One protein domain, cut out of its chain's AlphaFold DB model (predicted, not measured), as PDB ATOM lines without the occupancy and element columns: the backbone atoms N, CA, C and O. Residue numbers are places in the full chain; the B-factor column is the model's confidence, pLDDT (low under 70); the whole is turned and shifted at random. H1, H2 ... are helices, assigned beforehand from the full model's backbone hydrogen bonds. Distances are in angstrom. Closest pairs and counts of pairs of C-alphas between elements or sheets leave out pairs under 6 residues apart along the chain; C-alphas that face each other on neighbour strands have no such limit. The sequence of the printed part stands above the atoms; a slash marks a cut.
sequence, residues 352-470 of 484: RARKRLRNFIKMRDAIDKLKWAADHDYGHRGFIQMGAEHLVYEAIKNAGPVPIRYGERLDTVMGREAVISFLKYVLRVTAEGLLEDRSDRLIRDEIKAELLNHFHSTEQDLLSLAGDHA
ATOM      1  N   ARG A 352     247.772 113.778 120.456       88.88
ATOM      2  CA  ARG A 352     247.827 114.360 121.793       88.88
ATOM      3  C   ARG A 352     246.750 113.743 122.682       88.88
ATOM      4  O   ARG A 352     247.083 113.221 123.745       88.88
ATOM      5  N   ALA A 353     245.495 113.699 122.231       92.69
ATOM      6  CA  ALA A 353     244.396 113.073 122.972       92.69
ATOM      7  C   ALA A 353     244.666 111.592 123.270       92.69
ATOM      8  O   ALA A 353     244.547 111.154 124.417       92.69
ATOM      9  N   ARG A 354     245.095 110.825 122.259       94.00
ATOM     10  CA  ARG A 354     245.437 109.404 122.401       94.00
ATOM     11  C   ARG A 354     246.518 109.194 123.456       94.00
ATOM     12  O   ARG A 354     246.343 108.343 124.327       94.00
ATOM     13  N   LYS A 355     247.619 109.955 123.394       90.44
ATOM     14  CA  LYS A 355     248.722 109.883 124.368       90.44
ATOM     15  C   LYS A 355     248.211 110.155 125.789       90.44
ATOM     16  O   LYS A 355     248.518 109.380 126.688       90.44
ATOM     17  N   ARG A 356     247.362 111.171 125.990       93.25
ATOM     18  CA  ARG A 356     246.822 111.495 127.325       93.25
ATOM     19  C   ARG A 356     245.846 110.441 127.861       93.25
ATOM     20  O   ARG A 356     245.893 110.120 129.046       93.25
ATOM     21  N   LEU A 357     245.018 109.834 127.007       92.62
ATOM     22  CA  LEU A 357     244.110 108.743 127.400       92.62
ATOM     23  C   LEU A 357     244.855 107.457 127.803       92.62
ATOM     24  O   LEU A 357     244.393 106.731 128.687       92.62
ATOM     25  N   ARG A 358     246.026 107.181 127.209       91.25
ATOM     26  CA  ARG A 358     246.854 105.998 127.531       91.25
ATOM     27  C   ARG A 358     247.323 105.945 128.988       91.25
ATOM     28  O   ARG A 358     247.631 104.860 129.478       91.25
ATOM     29  N   ASN A 359     247.315 107.073 129.697       88.62
ATOM     30  CA  ASN A 359     247.601 107.111 131.132       88.62
ATOM     31  C   ASN A 359     246.572 106.322 131.964       88.62
ATOM     32  O   ASN A 359     246.881 105.863 133.061       88.62
ATOM     33  N   PHE A 360     245.356 106.131 131.441       88.44
ATOM     34  CA  PHE A 360     244.247 105.501 132.163       88.44
ATOM     35  C   PHE A 360     243.842 104.146 131.577       88.44
ATOM     36  O   PHE A 360     243.463 103.240 132.316       88.44
ATOM     37  N   ILE A 361     243.946 103.981 130.256       90.38
ATOM     38  CA  ILE A 361     243.449 102.815 129.506       90.38
ATOM     39  C   ILE A 361     244.485 102.289 128.512       90.38
ATOM     40  O   ILE A 361     245.477 102.951 128.211       90.38
ATOM     41  N   LYS A 362     244.293 101.052 128.040       89.69
ATOM     42  CA  LYS A 362     245.210 100.447 127.073       89.69
ATOM     43  C   LYS A 362     245.114 101.196 125.751       89.69
ATOM     44  O   LYS A 362     244.094 101.794 125.425       89.69
ATOM     45  N   MET A 363     246.171 101.109 124.952       88.25
ATOM     46  CA  MET A 363     246.259 101.844 123.696       88.25
ATOM     47  C   MET A 363     245.080 101.578 122.744       88.25
ATOM     48  O   MET A 363     244.522 102.525 122.194       88.25
ATOM     49  N   ARG A 364     244.696 100.308 122.564       90.50
ATOM     50  CA  ARG A 364     243.546  99.936 121.726       90.50
ATOM     51  C   ARG A 364     242.257 100.588 122.226       90.50
ATOM     52  O   ARG A 364     241.547 101.203 121.443       90.50
ATOM     53  N   ASP A 365     242.026 100.545 123.538       92.75
ATOM     54  CA  ASP A 365     240.845 101.157 124.151       92.75
ATOM     55  C   ASP A 365     240.823 102.677 123.945       92.75
ATOM     56  O   ASP A 365     239.754 103.238 123.719       92.75
ATOM     57  N   ALA A 366     241.983 103.345 123.978       93.56
ATOM     58  CA  ALA A 366     242.080 104.780 123.714       93.56
ATOM     59  C   ALA A 366     241.649 105.128 122.283       93.56
ATOM     60  O   ALA A 366     240.843 106.038 122.100       93.56
ATOM     61  N   ILE A 367     242.120 104.377 121.282       94.81
ATOM     62  CA  ILE A 367     241.700 104.561 119.883       94.81
ATOM     63  C   ILE A 367     240.196 104.296 119.744       94.81
ATOM     64  O   ILE A 367     239.476 105.133 119.204       94.81
ATOM     65  N   ASP A 368     239.697 103.201 120.323       95.06
ATOM     66  CA  ASP A 368     238.272 102.854 120.292       95.06
ATOM     67  C   ASP A 368     237.396 103.907 121.001       95.06
ATOM     68  O   ASP A 368     236.189 103.992 120.758       95.06
ATOM     69  N   LYS A 369     237.943 104.674 121.957       95.06
ATOM     70  CA  LYS A 369     237.218 105.768 122.624       95.06
ATOM     71  C   LYS A 369     237.202 107.032 121.789       95.06
ATOM     72  O   LYS A 369     236.148 107.650 121.702       95.06
ATOM     73  N   LEU A 370     238.316 107.371 121.146       97.25
ATOM     74  CA  LEU A 370     238.354 108.474 120.190       97.25
ATOM     75  C   LEU A 370     237.423 108.198 119.006       97.25
ATOM     76  O   LEU A 370     236.714 109.103 118.582       97.25
ATOM     77  N   LYS A 371     237.346 106.943 118.534       97.00
ATOM     78  CA  LYS A 371     236.401 106.558 117.474       97.00
ATOM     79  C   LYS A 371     234.965 106.715 117.947       97.00
ATOM     80  O   LYS A 371     234.188 107.399 117.302       97.00
ATOM     81  N   TRP A 372     234.638 106.161 119.116       97.44
ATOM     82  CA  TRP A 372     233.308 106.326 119.703       97.44
ATOM     83  C   TRP A 372     232.923 107.804 119.852       97.44
ATOM     84  O   TRP A 372     231.791 108.159 119.554       97.44
ATOM     85  N   ALA A 373     233.853 108.656 120.283       97.38
ATOM     86  CA  ALA A 373     233.607 110.083 120.437       97.38
ATOM     87  C   ALA A 373     233.338 110.757 119.080       97.38
ATOM     88  O   ALA A 373     232.355 111.476 118.953       97.38
ATOM     89  N   ALA A 374     234.130 110.441 118.051       97.38
ATOM     90  CA  ALA A 374     233.913 110.923 116.686       97.38
ATOM     91  C   ALA A 374     232.589 110.434 116.071       97.38
ATOM     92  O   ALA A 374     231.905 111.207 115.409       97.38
ATOM     93  N   ASP A 375     232.196 109.185 116.335       96.31
ATOM     94  CA  ASP A 375     230.928 108.608 115.868       96.31
ATOM     95  C   ASP A 375     229.694 109.302 116.497       96.31
ATOM     96  O   ASP A 375     228.593 109.181 115.967       96.31
ATOM     97  N   HIS A 376     229.862 110.004 117.628       96.50
ATOM     98  CA  HIS A 376     228.794 110.703 118.365       96.50
ATOM     99  C   HIS A 376     228.967 112.231 118.381       96.50
ATOM    100  O   HIS A 376     228.281 112.915 119.134       96.50
ATOM    101  N   ASP A 377     229.894 112.765 117.584       97.00
ATOM    102  CA  ASP A 377     230.225 114.190 117.530       97.00
ATOM    103  C   ASP A 377     230.711 114.816 118.855       97.00
ATOM    104  O   ASP A 377     230.558 116.010 119.113       97.00
ATOM    105  N   TYR A 378     231.383 114.024 119.690       97.12
ATOM    106  CA  TYR A 378     232.042 114.495 120.908       97.12
ATOM    107  C   TYR A 378     233.518 114.807 120.638       97.12
ATOM    108  O   TYR A 378     234.370 113.922 120.564       97.12
ATOM    109  N   GLY A 379     233.840 116.092 120.486       93.06
ATOM    110  CA  GLY A 379     235.197 116.562 120.199       93.06
ATOM    111  C   GLY A 379     236.187 116.289 121.333       93.06
ATOM    112  O   GLY A 379     236.133 116.930 122.382       93.06
ATOM    113  N   HIS A 380     237.176 115.416 121.104       95.12
ATOM    114  CA  HIS A 380     238.213 115.097 122.100       95.12
ATOM    115  C   HIS A 380     239.095 116.293 122.480       95.12
ATOM    116  O   HIS A 380     239.754 116.255 123.520       95.12
ATOM    117  N   ARG A 381     239.105 117.373 121.687       93.88
ATOM    118  CA  ARG A 381     239.772 118.621 122.080       93.88
ATOM    119  C   ARG A 381     239.172 119.231 123.340       93.88
ATOM    120  O   ARG A 381     239.920 119.854 124.081       93.88
ATOM    121  N   GLY A 382     237.892 118.998 123.639       94.56
ATOM    122  CA  GLY A 382     237.283 119.511 124.868       94.56
ATOM    123  C   GLY A 382     237.963 118.934 126.110       94.56
ATOM    124  O   GLY A 382     238.300 119.655 127.047       94.56
ATOM    125  N   PHE A 383     238.296 117.642 126.063       95.81
ATOM    126  CA  PHE A 383     239.103 116.989 127.092       95.81
ATOM    127  C   PHE A 383     240.503 117.609 127.206       95.81
ATOM    128  O   PHE A 383     240.974 117.846 128.317       95.81
ATOM    129  N   ILE A 384     241.153 117.923 126.081       93.12
ATOM    130  CA  ILE A 384     242.470 118.580 126.076       93.12
ATOM    131  C   ILE A 384     242.393 119.986 126.680       93.12
ATOM    132  O   ILE A 384     243.204 120.316 127.546       93.12
ATOM    133  N   GLN A 385     241.416 120.788 126.263       91.69
ATOM    134  CA  GLN A 385     241.207 122.164 126.718       91.69
ATOM    135  C   GLN A 385     240.949 122.232 128.228       91.69
ATOM    136  O   GLN A 385     241.465 123.116 128.905       91.69
ATOM    137  N   MET A 386     240.268 121.226 128.780       93.31
ATOM    138  CA  MET A 386     240.022 121.099 130.220       93.31
ATOM    139  C   MET A 386     241.229 120.588 131.034       93.31
ATOM    140  O   MET A 386     241.129 120.426 132.255       93.31
ATOM    141  N   GLY A 387     242.384 120.355 130.400       89.94
ATOM    142  CA  GLY A 387     243.626 119.926 131.056       89.94
ATOM    143  C   GLY A 387     243.940 118.431 130.935       89.94
ATOM    144  O   GLY A 387     244.861 117.947 131.598       89.94
ATOM    145  N   ALA A 388     243.203 117.703 130.091       92.00
ATOM    146  CA  ALA A 388     243.413 116.296 129.768       92.00
ATOM    147  C   ALA A 388     243.559 115.398 131.014       92.00
ATOM    148  O   ALA A 388     242.659 115.321 131.846       92.00
ATOM    149  N   GLU A 389     244.686 114.709 131.180       89.31
ATOM    150  CA  GLU A 389     244.936 113.824 132.316       89.31
ATOM    151  C   GLU A 389     244.848 114.539 133.670       89.31
ATOM    152  O   GLU A 389     244.410 113.930 134.645       89.31
ATOM    153  N   HIS A 390     245.170 115.837 133.735       89.06
ATOM    154  CA  HIS A 390     245.089 116.610 134.976       89.06
ATOM    155  C   HIS A 390     243.647 116.727 135.471       89.06
ATOM    156  O   HIS A 390     243.423 116.669 136.676       89.06
ATOM    157  N   LEU A 391     242.675 116.819 134.558       91.06
ATOM    158  CA  LEU A 391     241.248 116.836 134.885       91.06
ATOM    159  C   LEU A 391     240.832 115.564 135.633       91.06
ATOM    160  O   LEU A 391     240.146 115.617 136.651       91.06
ATOM    161  N   VAL A 392     241.288 114.411 135.141       88.88
ATOM    162  CA  VAL A 392     240.974 113.105 135.729       88.88
ATOM    163  C   VAL A 392     241.735 112.902 137.039       88.88
ATOM    164  O   VAL A 392     241.149 112.461 138.027       88.88
ATOM    165  N   TYR A 393     243.019 113.264 137.095       87.06
ATOM    166  CA  TYR A 393     243.802 113.179 138.330       87.06
ATOM    167  C   TYR A 393     243.263 114.090 139.436       87.06
ATOM    168  O   TYR A 393     243.259 113.702 140.604       87.06
ATOM    169  N   GLU A 394     242.776 115.281 139.089       85.81
ATOM    170  CA  GLU A 394     242.122 116.184 140.032       85.81
ATOM    171  C   GLU A 394     240.823 115.574 140.577       85.81
ATOM    172  O   GLU A 394     240.604 115.585 141.791       85.81
ATOM    173  N   ALA A 395     239.998 114.982 139.706       85.69
ATOM    174  CA  ALA A 395     238.788 114.276 140.120       85.69
ATOM    175  C   ALA A 395     239.112 113.130 141.095       85.69
ATOM    176  O   ALA A 395     238.483 113.035 142.147       85.69
ATOM    177  N   ILE A 396     240.147 112.333 140.802       82.12
ATOM    178  CA  ILE A 396     240.632 111.250 141.672       82.12
ATOM    179  C   ILE A 396     241.098 111.788 143.030       82.12
ATOM    180  O   ILE A 396     240.655 111.307 144.071       82.12
ATOM    181  N   LYS A 397     241.968 112.807 143.040       78.19
ATOM    182  CA  LYS A 397     242.525 113.387 144.274       78.19
ATOM    183  C   LYS A 397     241.430 113.918 145.200       78.19
ATOM    184  O   LYS A 397     241.539 113.821 146.419       78.19
ATOM    185  N   ASN A 398     240.380 114.487 144.616       72.50
ATOM    186  CA  ASN A 398     239.295 115.122 145.352       72.50
ATOM    187  C   ASN A 398     238.142 114.162 145.699       72.50
ATOM    188  O   ASN A 398     237.227 114.576 146.418       72.50
ATOM    189  N   ALA A 399     238.162 112.920 145.202       67.12
ATOM    190  CA  ALA A 399     237.153 111.885 145.449       67.12
ATOM    191  C   ALA A 399     237.295 111.180 146.822       67.12
ATOM    192  O   ALA A 399     236.510 110.295 147.143       67.12
ATOM    193  N   GLY A 400     238.241 111.594 147.672       63.97
ATOM    194  CA  GLY A 400     238.466 110.992 148.996       63.97
ATOM    195  C   GLY A 400     239.530 109.886 148.960       63.97
ATOM    196  O   GLY A 400     240.316 109.849 148.015       63.97
ATOM    197  N   PRO A 401     239.625 109.015 149.985       58.81
ATOM    198  CA  PRO A 401     240.640 107.965 150.059       58.81
ATOM    199  C   PRO A 401     240.319 106.823 149.084       58.81
ATOM    200  O   PRO A 401     239.993 105.708 149.480       58.81
ATOM    201  N   VAL A 402     240.409 107.108 147.789       58.84
ATOM    202  CA  VAL A 402     240.427 106.087 146.750       58.84
ATOM    203  C   VAL A 402     241.764 105.344 146.873       58.84
ATOM    204  O   VAL A 402     242.810 105.999 146.922       58.84
ATOM    205  N   PRO A 403     241.785 104.001 146.926       57.72
ATOM    206  CA  PRO A 403     243.007 103.222 147.105       57.72
ATOM    207  C   PRO A 403     243.820 103.128 145.802       57.72
ATOM    208  O   PRO A 403     244.187 102.038 145.381       57.72
ATOM    209  N   ILE A 404     244.104 104.251 145.137       60.34
ATOM    210  CA  ILE A 404     244.994 104.275 143.970       60.34
ATOM    211  C   ILE A 404     246.421 104.443 144.476       60.34
ATOM    212  O   ILE A 404     246.786 105.487 145.025       60.34
ATOM    213  N   ARG A 405     247.247 103.409 144.302       61.50
ATOM    214  CA  ARG A 405     248.685 103.522 144.560       61.50
ATOM    215  C   ARG A 405     249.338 104.329 143.441       61.50
ATOM    216  O   ARG A 405     248.908 104.298 142.291       61.50
ATOM    217  N   TYR A 406     250.397 105.060 143.779       55.91
ATOM    218  CA  TYR A 406     251.129 105.871 142.808       55.91
ATOM    219  C   TYR A 406     251.645 104.985 141.659       55.91
ATOM    220  O   TYR A 406     252.413 104.057 141.901       55.91
ATOM    221  N   GLY A 407     251.200 105.254 140.426       62.66
ATOM    222  CA  GLY A 407     251.565 104.491 139.225       62.66
ATOM    223  C   GLY A 407     250.595 103.371 138.812       62.66
ATOM    224  O   GLY A 407     250.785 102.795 137.742       62.66
ATOM    225  N   GLU A 408     249.548 103.069 139.589       72.06
ATOM    226  CA  GLU A 408     248.490 102.146 139.147       72.06
ATOM    227  C   GLU A 408     247.553 102.819 138.130       72.06
ATOM    228  O   GLU A 408     247.133 103.967 138.292       72.06
ATOM    229  N   ARG A 409     247.225 102.093 137.054       77.12
ATOM    230  CA  ARG A 409     246.335 102.578 135.988       77.12
ATOM    231  C   ARG A 409     244.884 102.459 136.430       77.12
ATOM    232  O   ARG A 409     244.500 101.461 137.034       77.12
ATOM    233  N   LEU A 410     244.058 103.443 136.079       79.75
ATOM    234  CA  LEU A 410     242.673 103.503 136.548       79.75
ATOM    235  C   LEU A 410     241.873 102.233 136.195       79.75
ATOM    236  O   LEU A 410     241.074 101.764 137.003       79.75
ATOM    237  N   ASP A 411     242.132 101.630 135.027       79.38
ATOM    238  CA  ASP A 411     241.478 100.389 134.578       79.38
ATOM    239  C   ASP A 411     241.771  99.169 135.462       79.38
ATOM    240  O   ASP A 411     240.962  98.244 135.511       79.38
ATOM    241  N   THR A 412     242.900  99.169 136.174       78.94
ATOM    242  CA  THR A 412     243.262  98.120 137.140       78.94
ATOM    243  C   THR A 412     242.556  98.277 138.482       78.94
ATOM    244  O   THR A 412     242.392  97.291 139.193       78.94
ATOM    245  N   VAL A 413     242.103  99.490 138.805       78.31
ATOM    246  CA  VAL A 413     241.504  99.821 140.104       78.31
ATOM    247  C   VAL A 413     239.980  99.737 140.054       78.31
ATOM    248  O   VAL A 413     239.371  99.178 140.958       78.31
ATOM    249  N   MET A 414     239.359 100.263 138.995       79.44
ATOM    250  CA  MET A 414     237.893 100.302 138.851       79.44
ATOM    251  C   MET A 414     237.347  99.199 137.935       79.44
ATOM    252  O   MET A 414     236.140  99.056 137.773       79.44
ATOM    253  N   GLY A 415     238.233  98.450 137.278       84.06
ATOM    254  CA  GLY A 415     237.873  97.541 136.199       84.06
ATOM    255  C   GLY A 415     237.727  98.252 134.848       84.06
ATOM    256  O   GLY A 415     237.364  99.425 134.743       84.06
ATOM    257  N   ARG A 416     238.019  97.513 133.772       87.00
ATOM    258  CA  ARG A 416     238.070  98.049 132.402       87.00
ATOM    259  C   ARG A 416     236.752  98.692 131.961       87.00
ATOM    260  O   ARG A 416     236.783  99.751 131.345       87.00
ATOM    261  N   GLU A 417     235.611  98.071 132.257       87.06
ATOM    262  CA  GLU A 417     234.297  98.556 131.808       87.06
ATOM    263  C   GLU A 417     233.904  99.880 132.469       87.06
ATOM    264  O   GLU A 417     233.516 100.816 131.766       87.06
ATOM    265  N   ALA A 418     234.091  99.998 133.787       87.56
ATOM    266  CA  ALA A 418     233.790 101.220 134.529       87.56
ATOM    267  C   ALA A 418     234.645 102.399 134.046       87.56
ATOM    268  O   ALA A 418     234.118 103.475 133.774       87.56
ATOM    269  N   VAL A 419     235.952 102.191 133.838       90.44
ATOM    270  CA  VAL A 419     236.838 103.251 133.323       90.44
ATOM    271  C   VAL A 419     236.490 103.652 131.897       90.44
ATOM    272  O   VAL A 419     236.515 104.836 131.568       90.44
ATOM    273  N   ILE A 420     236.146 102.689 131.042       91.94
ATOM    274  CA  ILE A 420     235.682 102.977 129.681       91.94
ATOM    275  C   ILE A 420     234.410 103.829 129.720       91.94
ATOM    276  O   ILE A 420     234.329 104.805 128.976       91.94
ATOM    277  N   SER A 421     233.442 103.485 130.573       93.25
ATOM    278  CA  SER A 421     232.206 104.260 130.748       93.25
ATOM    279  C   SER A 421     232.499 105.681 131.231       93.25
ATOM    280  O   SER A 421     232.062 106.651 130.613       93.25
ATOM    281  N   PHE A 422     233.333 105.809 132.261       93.81
ATOM    282  CA  PHE A 422     233.735 107.093 132.818       93.81
ATOM    283  C   PHE A 422     234.452 107.984 131.791       93.81
ATOM    284  O   PHE A 422     234.111 109.151 131.630       93.81
ATOM    285  N   LEU A 423     235.416 107.453 131.032       95.12
ATOM    286  CA  LEU A 423     236.140 108.251 130.035       95.12
ATOM    287  C   LEU A 423     235.250 108.676 128.859       95.12
ATOM    288  O   LEU A 423     235.423 109.776 128.334       95.12
ATOM    289  N   LYS A 424     234.271 107.850 128.468       96.69
ATOM    290  CA  LYS A 424     233.231 108.261 127.511       96.69
ATOM    291  C   LYS A 424     232.410 109.431 128.051       96.69
ATOM    292  O   LYS A 424     232.174 110.390 127.319       96.69
ATOM    293  N   TYR A 425     232.023 109.373 129.328       96.75
ATOM    294  CA  TYR A 425     231.329 110.469 129.997       96.75
ATOM    295  C   TYR A 425     232.174 111.748 130.000       96.75
ATOM    296  O   TYR A 425     231.678 112.798 129.603       96.75
ATOM    297  N   VAL A 426     233.462 111.663 130.352       96.50
ATOM    298  CA  VAL A 426     234.387 112.811 130.331       96.50
ATOM    299  C   VAL A 426     234.471 113.441 128.936       96.50
ATOM    300  O   VAL A 426     234.332 114.657 128.812       96.50
ATOM    301  N   LEU A 427     234.667 112.642 127.881       97.19
ATOM    302  CA  LEU A 427     234.750 113.155 126.506       97.19
ATOM    303  C   LEU A 427     233.462 113.875 126.089       97.19
ATOM    304  O   LEU A 427     233.531 114.968 125.535       97.19
ATOM    305  N   ARG A 428     232.300 113.305 126.420       97.56
ATOM    306  CA  ARG A 428     230.997 113.919 126.146       97.56
ATOM    307  C   ARG A 428     230.822 115.241 126.896       97.56
ATOM    308  O   ARG A 428     230.586 116.271 126.280       97.56
ATOM    309  N   VAL A 429     230.976 115.221 128.219       97.12
ATOM    310  CA  VAL A 429     230.669 116.363 129.096       97.12
ATOM    311  C   VAL A 429     231.628 117.534 128.896       97.12
ATOM    312  O   VAL A 429     231.228 118.689 129.045       97.12
ATOM    313  N   THR A 430     232.885 117.257 128.536       96.88
ATOM    314  CA  THR A 430     233.845 118.312 128.176       96.88
ATOM    315  C   THR A 430     233.531 118.927 126.813       96.88
ATOM    316  O   THR A 430     233.602 120.145 126.686       96.88
ATOM    317  N   ALA A 431     233.135 118.126 125.817       95.44
ATOM    318  CA  ALA A 431     232.720 118.636 124.511       95.44
ATOM    319  C   ALA A 431     231.429 119.467 124.606       95.44
ATOM    320  O   ALA A 431     231.432 120.636 124.235       95.44
ATOM    321  N   GLU A 432     230.354 118.896 125.157       96.38
ATOM    322  CA  GLU A 432     229.063 119.576 125.332       96.38
ATOM    323  C   GLU A 432     229.209 120.812 126.221       96.38
ATOM    324  O   GLU A 432     228.765 121.898 125.864       96.38
ATOM    325  N   GLY A 433     229.901 120.680 127.355       94.69
ATOM    326  CA  GLY A 433     229.993 121.768 128.315       94.69
ATOM    327  C   GLY A 433     230.743 122.991 127.808       94.69
ATOM    328  O   GLY A 433     230.330 124.101 128.127       94.69
ATOM    329  N   LEU A 434     231.798 122.805 127.012       93.81
ATOM    330  CA  LEU A 434     232.503 123.927 126.393       93.81
ATOM    331  C   LEU A 434     231.714 124.524 125.222       93.81
ATOM    332  O   LEU A 434     231.723 125.738 125.053       93.81
ATOM    333  N   LEU A 435     231.002 123.707 124.434       93.81
ATOM    334  CA  LEU A 435     230.119 124.212 123.373       93.81
ATOM    335  C   LEU A 435     228.952 125.044 123.923       93.81
ATOM    336  O   LEU A 435     228.519 126.001 123.284       93.81
ATOM    337  N   GLU A 436     228.450 124.680 125.100       95.06
ATOM    338  CA  GLU A 436     227.373 125.377 125.810       95.06
ATOM    339  C   GLU A 436     227.867 126.557 126.670       95.06
ATOM    340  O   GLU A 436     227.064 127.157 127.386       95.06
ATOM    341  N   ASP A 437     229.165 126.887 126.627       91.81
ATOM    342  CA  ASP A 437     229.798 127.947 127.434       91.81
ATOM    343  C   ASP A 437     229.546 127.785 128.951       91.81
ATOM    344  O   ASP A 437     229.393 128.743 129.717       91.81
ATOM    345  N   ARG A 438     229.463 126.532 129.422       93.94
ATOM    346  CA  ARG A 438     229.330 126.233 130.852       93.94
ATOM    347  C   ARG A 438     230.648 126.531 131.555       93.94
ATOM    348  O   ARG A 438     231.723 126.232 131.050       93.94
ATOM    349  N   SER A 439     230.569 127.019 132.793       93.62
ATOM    350  CA  SER A 439     231.773 127.291 133.586       93.62
ATOM    351  C   SER A 439     232.611 126.024 133.802       93.62
ATOM    352  O   SER A 439     232.064 125.000 134.228       93.62
ATOM    353  N   ASP A 440     233.934 126.128 133.662       91.81
ATOM    354  CA  ASP A 440     234.893 125.042 133.914       91.81
ATOM    355  C   ASP A 440     234.651 124.312 135.237       91.81
ATOM    356  O   ASP A 440     234.772 123.089 135.325       91.81
ATOM    357  N   ARG A 441     234.298 125.062 136.287       91.75
ATOM    358  CA  ARG A 441     234.037 124.505 137.616       91.75
ATOM    359  C   ARG A 441     232.865 123.521 137.601       91.75
ATOM    360  O   ARG A 441     232.978 122.461 138.203       91.75
ATOM    361  N   LEU A 442     231.774 123.847 136.907       92.38
ATOM    362  CA  LEU A 442     230.603 122.972 136.806       92.38
ATOM    363  C   LEU A 442     230.957 121.660 136.093       92.38
ATOM    364  O   LEU A 442     230.623 120.586 136.583       92.38
ATOM    365  N   ILE A 443     231.701 121.748 134.988       94.19
ATOM    366  CA  ILE A 443     232.177 120.580 134.231       94.19
ATOM    367  C   ILE A 443     233.051 119.683 135.126       94.19
ATOM    368  O   ILE A 443     232.871 118.466 135.162       94.19
ATOM    369  N   ARG A 444     233.981 120.278 135.889       93.75
ATOM    370  CA  ARG A 444     234.846 119.557 136.843       93.75
ATOM    371  C   ARG A 444     234.047 118.885 137.961       93.75
ATOM    372  O   ARG A 444     234.320 117.729 138.287       93.75
ATOM    373  N   ASP A 445     233.065 119.585 138.526       91.06
ATOM    374  CA  ASP A 445     232.203 119.064 139.591       91.06
ATOM    375  C   ASP A 445     231.355 117.871 139.093       91.06
ATOM    376  O   ASP A 445     231.254 116.861 139.792       91.06
ATOM    377  N   GLU A 446     230.820 117.927 137.866       93.69
ATOM    378  CA  GLU A 446     230.086 116.815 137.233       93.69
ATOM    379  C   GLU A 446     230.970 115.585 137.002       93.69
ATOM    380  O   GLU A 446     230.576 114.465 137.327       93.69
ATOM    381  N   ILE A 447     232.181 115.779 136.474       93.31
ATOM    382  CA  ILE A 447     233.139 114.687 136.254       93.31
ATOM    383  C   ILE A 447     233.519 114.027 137.582       93.31
ATOM    384  O   ILE A 447     233.609 112.802 137.673       93.31
ATOM    385  N   LYS A 448     233.712 114.826 138.633       89.69
ATOM    386  CA  LYS A 448     233.989 114.313 139.975       89.69
ATOM    387  C   LYS A 448     232.823 113.481 140.515       89.69
ATOM    388  O   LYS A 448     233.057 112.408 141.072       89.69
ATOM    389  N   ALA A 449     231.594 113.976 140.381       89.69
ATOM    390  CA  ALA A 449     230.404 113.261 140.831       89.69
ATOM    391  C   ALA A 449     230.255 111.913 140.108       89.69
ATOM    392  O   ALA A 449     230.010 110.896 140.756       89.69
ATOM    393  N   GLU A 450     230.495 111.885 138.796       91.44
ATOM    394  CA  GLU A 450     230.432 110.651 138.013       91.44
ATOM    395  C   GLU A 450     231.497 109.632 138.436       91.44
ATOM    396  O   GLU A 450     231.212 108.442 138.582       91.44
ATOM    397  N   LEU A 451     232.722 110.089 138.711       88.56
ATOM    398  CA  LEU A 451     233.785 109.211 139.198       88.56
ATOM    399  C   LEU A 451     233.411 108.549 140.537       88.56
ATOM    400  O   LEU A 451     233.633 107.353 140.724       88.56
ATOM    401  N   LEU A 452     232.821 109.316 141.460       83.81
ATOM    402  CA  LEU A 452     232.355 108.813 142.757       83.81
ATOM    403  C   LEU A 452     231.241 107.771 142.609       83.81
ATOM    404  O   LEU A 452     231.268 106.755 143.304       83.81
ATOM    405  N   ASN A 453     230.302 107.985 141.685       84.88
ATOM    406  CA  ASN A 453     229.239 107.020 141.399       84.88
ATOM    407  C   ASN A 453     229.816 105.667 140.960       84.88
ATOM    408  O   ASN A 453     229.397 104.624 141.464       84.88
ATOM    409  N   HIS A 454     230.830 105.678 140.090       83.38
ATOM    410  CA  HIS A 454     231.498 104.452 139.658       83.38
ATOM    411  C   HIS A 454     232.214 103.723 140.809       83.38
ATOM    412  O   HIS A 454     232.097 102.500 140.914       83.38
ATOM    413  N   PHE A 455     232.889 104.438 141.716       78.06
ATOM    414  CA  PHE A 455     233.508 103.809 142.891       78.06
ATOM    415  C   PHE A 455     232.483 103.186 143.842       78.06
ATOM    416  O   PHE A 455     232.659 102.036 144.242       78.06
ATOM    417  N   HIS A 456     231.391 103.893 144.149       75.19
ATOM    418  CA  HIS A 456     230.329 103.346 144.996       75.19
ATOM    419  C   HIS A 456     229.671 102.111 144.372       75.19
ATOM    420  O   HIS A 456     229.427 101.138 145.081       75.19
ATOM    421  N   SER A 457     229.420 102.118 143.058       73.25
ATOM    422  CA  SER A 457     228.865 100.942 142.371       73.25
ATOM    423  C   SER A 457     229.804  99.734 142.451       73.25
ATOM    424  O   SER A 457     229.366  98.642 142.791       73.25
ATOM    425  N   THR A 458     231.113  99.946 142.279       69.25
ATOM    426  CA  THR A 458     232.115  98.869 142.354       69.25
ATOM    427  C   THR A 458     232.204  98.277 143.766       69.25
ATOM    428  O   THR A 458     232.329  97.065 143.934       69.25
ATOM    429  N   GLU A 459     232.125  99.117 144.802       70.00
ATOM    430  CA  GLU A 459     232.091  98.659 146.195       70.00
ATOM    431  C   GLU A 459     230.817  97.858 146.496       70.00
ATOM    432  O   GLU A 459     230.887  96.798 147.121       70.00
ATOM    433  N   GLN A 460     229.660  98.323 146.014       70.50
ATOM    434  CA  GLN A 460     228.393  97.602 146.148       70.50
ATOM    435  C   GLN A 460     228.427  96.242 145.444       70.50
ATOM    436  O   GLN A 460     227.983  95.256 146.033       70.50
ATOM    437  N   ASP A 461     229.007  96.162 144.247       73.19
ATOM    438  CA  ASP A 461     229.162  94.906 143.508       73.19
ATOM    439  C   ASP A 461     230.052  93.910 144.267       73.19
ATOM    440  O   ASP A 461     229.716  92.729 144.389       73.19
ATOM    441  N   LEU A 462     231.158  94.381 144.856       76.75
ATOM    442  CA  LEU A 462     232.032  93.554 145.696       76.75
ATOM    443  C   LEU A 462     231.321  93.055 146.959       76.75
ATOM    444  O   LEU A 462     231.483  91.890 147.334       76.75
ATOM    445  N   LEU A 463     230.532  93.910 147.614       77.00
ATOM    446  CA  LEU A 463     229.742  93.527 148.786       77.00
ATOM    447  C   LEU A 463     228.642  92.521 148.427       77.00
ATOM    448  O   LEU A 463     228.428  91.574 149.184       77.00
ATOM    449  N   SER A 464     227.995  92.679 147.269       76.75
ATOM    450  CA  SER A 464     227.020  91.712 146.752       76.75
ATOM    451  C   SER A 464     227.677  90.354 146.512       76.75
ATOM    452  O   SER A 464     227.197  89.346 147.022       76.75
ATOM    453  N   LEU A 465     228.829  90.327 145.832       84.62
ATOM    454  CA  LEU A 465     229.573  89.094 145.567       84.62
ATOM    455  C   LEU A 465     230.027  88.397 146.861       84.62
ATOM    456  O   LEU A 465     229.943  87.173 146.982       84.62
ATOM    457  N   ALA A 466     230.491  89.166 147.852       86.00
ATOM    458  CA  ALA A 466     230.841  88.632 149.166       86.00
ATOM    459  C   ALA A 466     229.616  88.058 149.899       86.00
ATOM    460  O   ALA A 466     229.724  87.012 150.545       86.00
ATOM    461  N   GLY A 467     228.457  88.711 149.772       85.75
ATOM    462  CA  GLY A 467     227.174  88.221 150.274       85.75
ATOM    463  C   GLY A 467     226.768  86.891 149.638       85.75
ATOM    464  O   GLY A 467     226.455  85.947 150.362       85.75
ATOM    465  N   ASP A 468     226.866  86.780 148.312       87.06
ATOM    466  CA  ASP A 468     226.557  85.554 147.568       87.06
ATOM    467  C   ASP A 468     227.491  84.401 147.959       87.06
ATOM    468  O   ASP A 468     227.054  83.272 148.187       87.06
ATOM    469  N   HIS A 469     228.787  84.685 148.115       90.69
ATOM    470  CA  HIS A 469     229.752  83.712 148.631       90.69
ATOM    471  C   HIS A 469     229.416  83.266 150.058       90.69
ATOM    472  O   HIS A 469     229.465  82.070 150.353       90.69
ATOM    473  N   ALA A 470     229.064  84.193 150.950       91.00
ATOM    474  CA  ALA A 470     228.667  83.858 152.313       91.00
ATOM    475  C   ALA A 470     227.385  83.006 152.342       91.00
ATOM    476  O   ALA A 470     227.308  82.049 153.115       91.00
TER     477      ALA A 470
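This is residues 352 to 470 of the 484 residues of an uncharacterized protein of Solemya velesiana gill symbiont (UniProt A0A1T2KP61). A long helical hairpin, H6 and H7, makes one side of the body; H2 lies beside H6 on the side away from H7, and the shorter helices H1, H3, H4 and H5 lie over one face of the hairpin, with H1 next to H2 and H3. The last part of H7, residues 460 to 470, sticks out past the body as a free arm and makes much of the length. The printed part has 119 residues with seven named helices, H1 to H7 in order along the chain, and no named strand; the class is all helix. It is compact, with a radius of gyration of the C-alphas of 14.7 A, yet elongated, spanning 49 by 30 by 27 A.

H7, residues 440 to 470, is the longest helix. With its residues 440 to 454 alone it touches H6, residues 416 to 435, in a helical hairpin: a shallow tilt of 18 degrees, opposite ways, the closest C-alphas being those of Val 426 and Ile 447, 6.3 A apart. H6 is the hub, touching four helices. With residues 420 to 428 alone it touches H2, residues 363 to 375, at a steep tilt of 41 degrees, the same way; the closest C-alphas, of Lys 369 and Lys 424, are 6.8 A apart. With residues 426 to 434 alone it touches H3, residues 381 to 385, where the C-alphas of Gly 382 and Ala 431 come closest, at 4.7 A. H5, residues 410 to 414, touches H6 only at the corner, C-alphas 411 and 419 being closest at 5.6 A. H4, residues 389 to 398, touches residues 444 to 451 of H7 alone at a steep tilt of 62 degrees, with the C-alphas of Ala 395 and Lys 448 closest, 4.8 A apart. H1, residues 352 to 357, touches H2 at a steep tilt of 65 degrees, opposite ways, with the C-alphas of Leu 357 and Ala 366 closest at 5.8 A. The helix packing is mostly crossed, with one of four tilted pairs shallow. H4 is apart from H6. In H1 to H7 every O i to N i+4 pair is within hydrogen-bond range.

H7 is 45.5 A from first to last C-alpha, H6 28.8 A, H2 18.5 A and H4 14.3 A. The short H1, H3 and H5 are 8.8, 6.0 and 6.2 A long. H1 begins at C-alpha 352, (247.827, 114.360, 121.793). H6 begins at C-alpha 416, (238.070, 98.049, 132.402), and H7 ends at C-alpha 470, (228.667, 83.858, 152.313).

The C-alphas farthest apart are those of Asp 437 and Ala 470, 50.6 A. The printed part has no cut. The link from H4 to H5, 11 residues, is long; the other links are tight. Mean pLDDT of the printed part is 87.0, with residues 399 to 407 and residue 458 under 70.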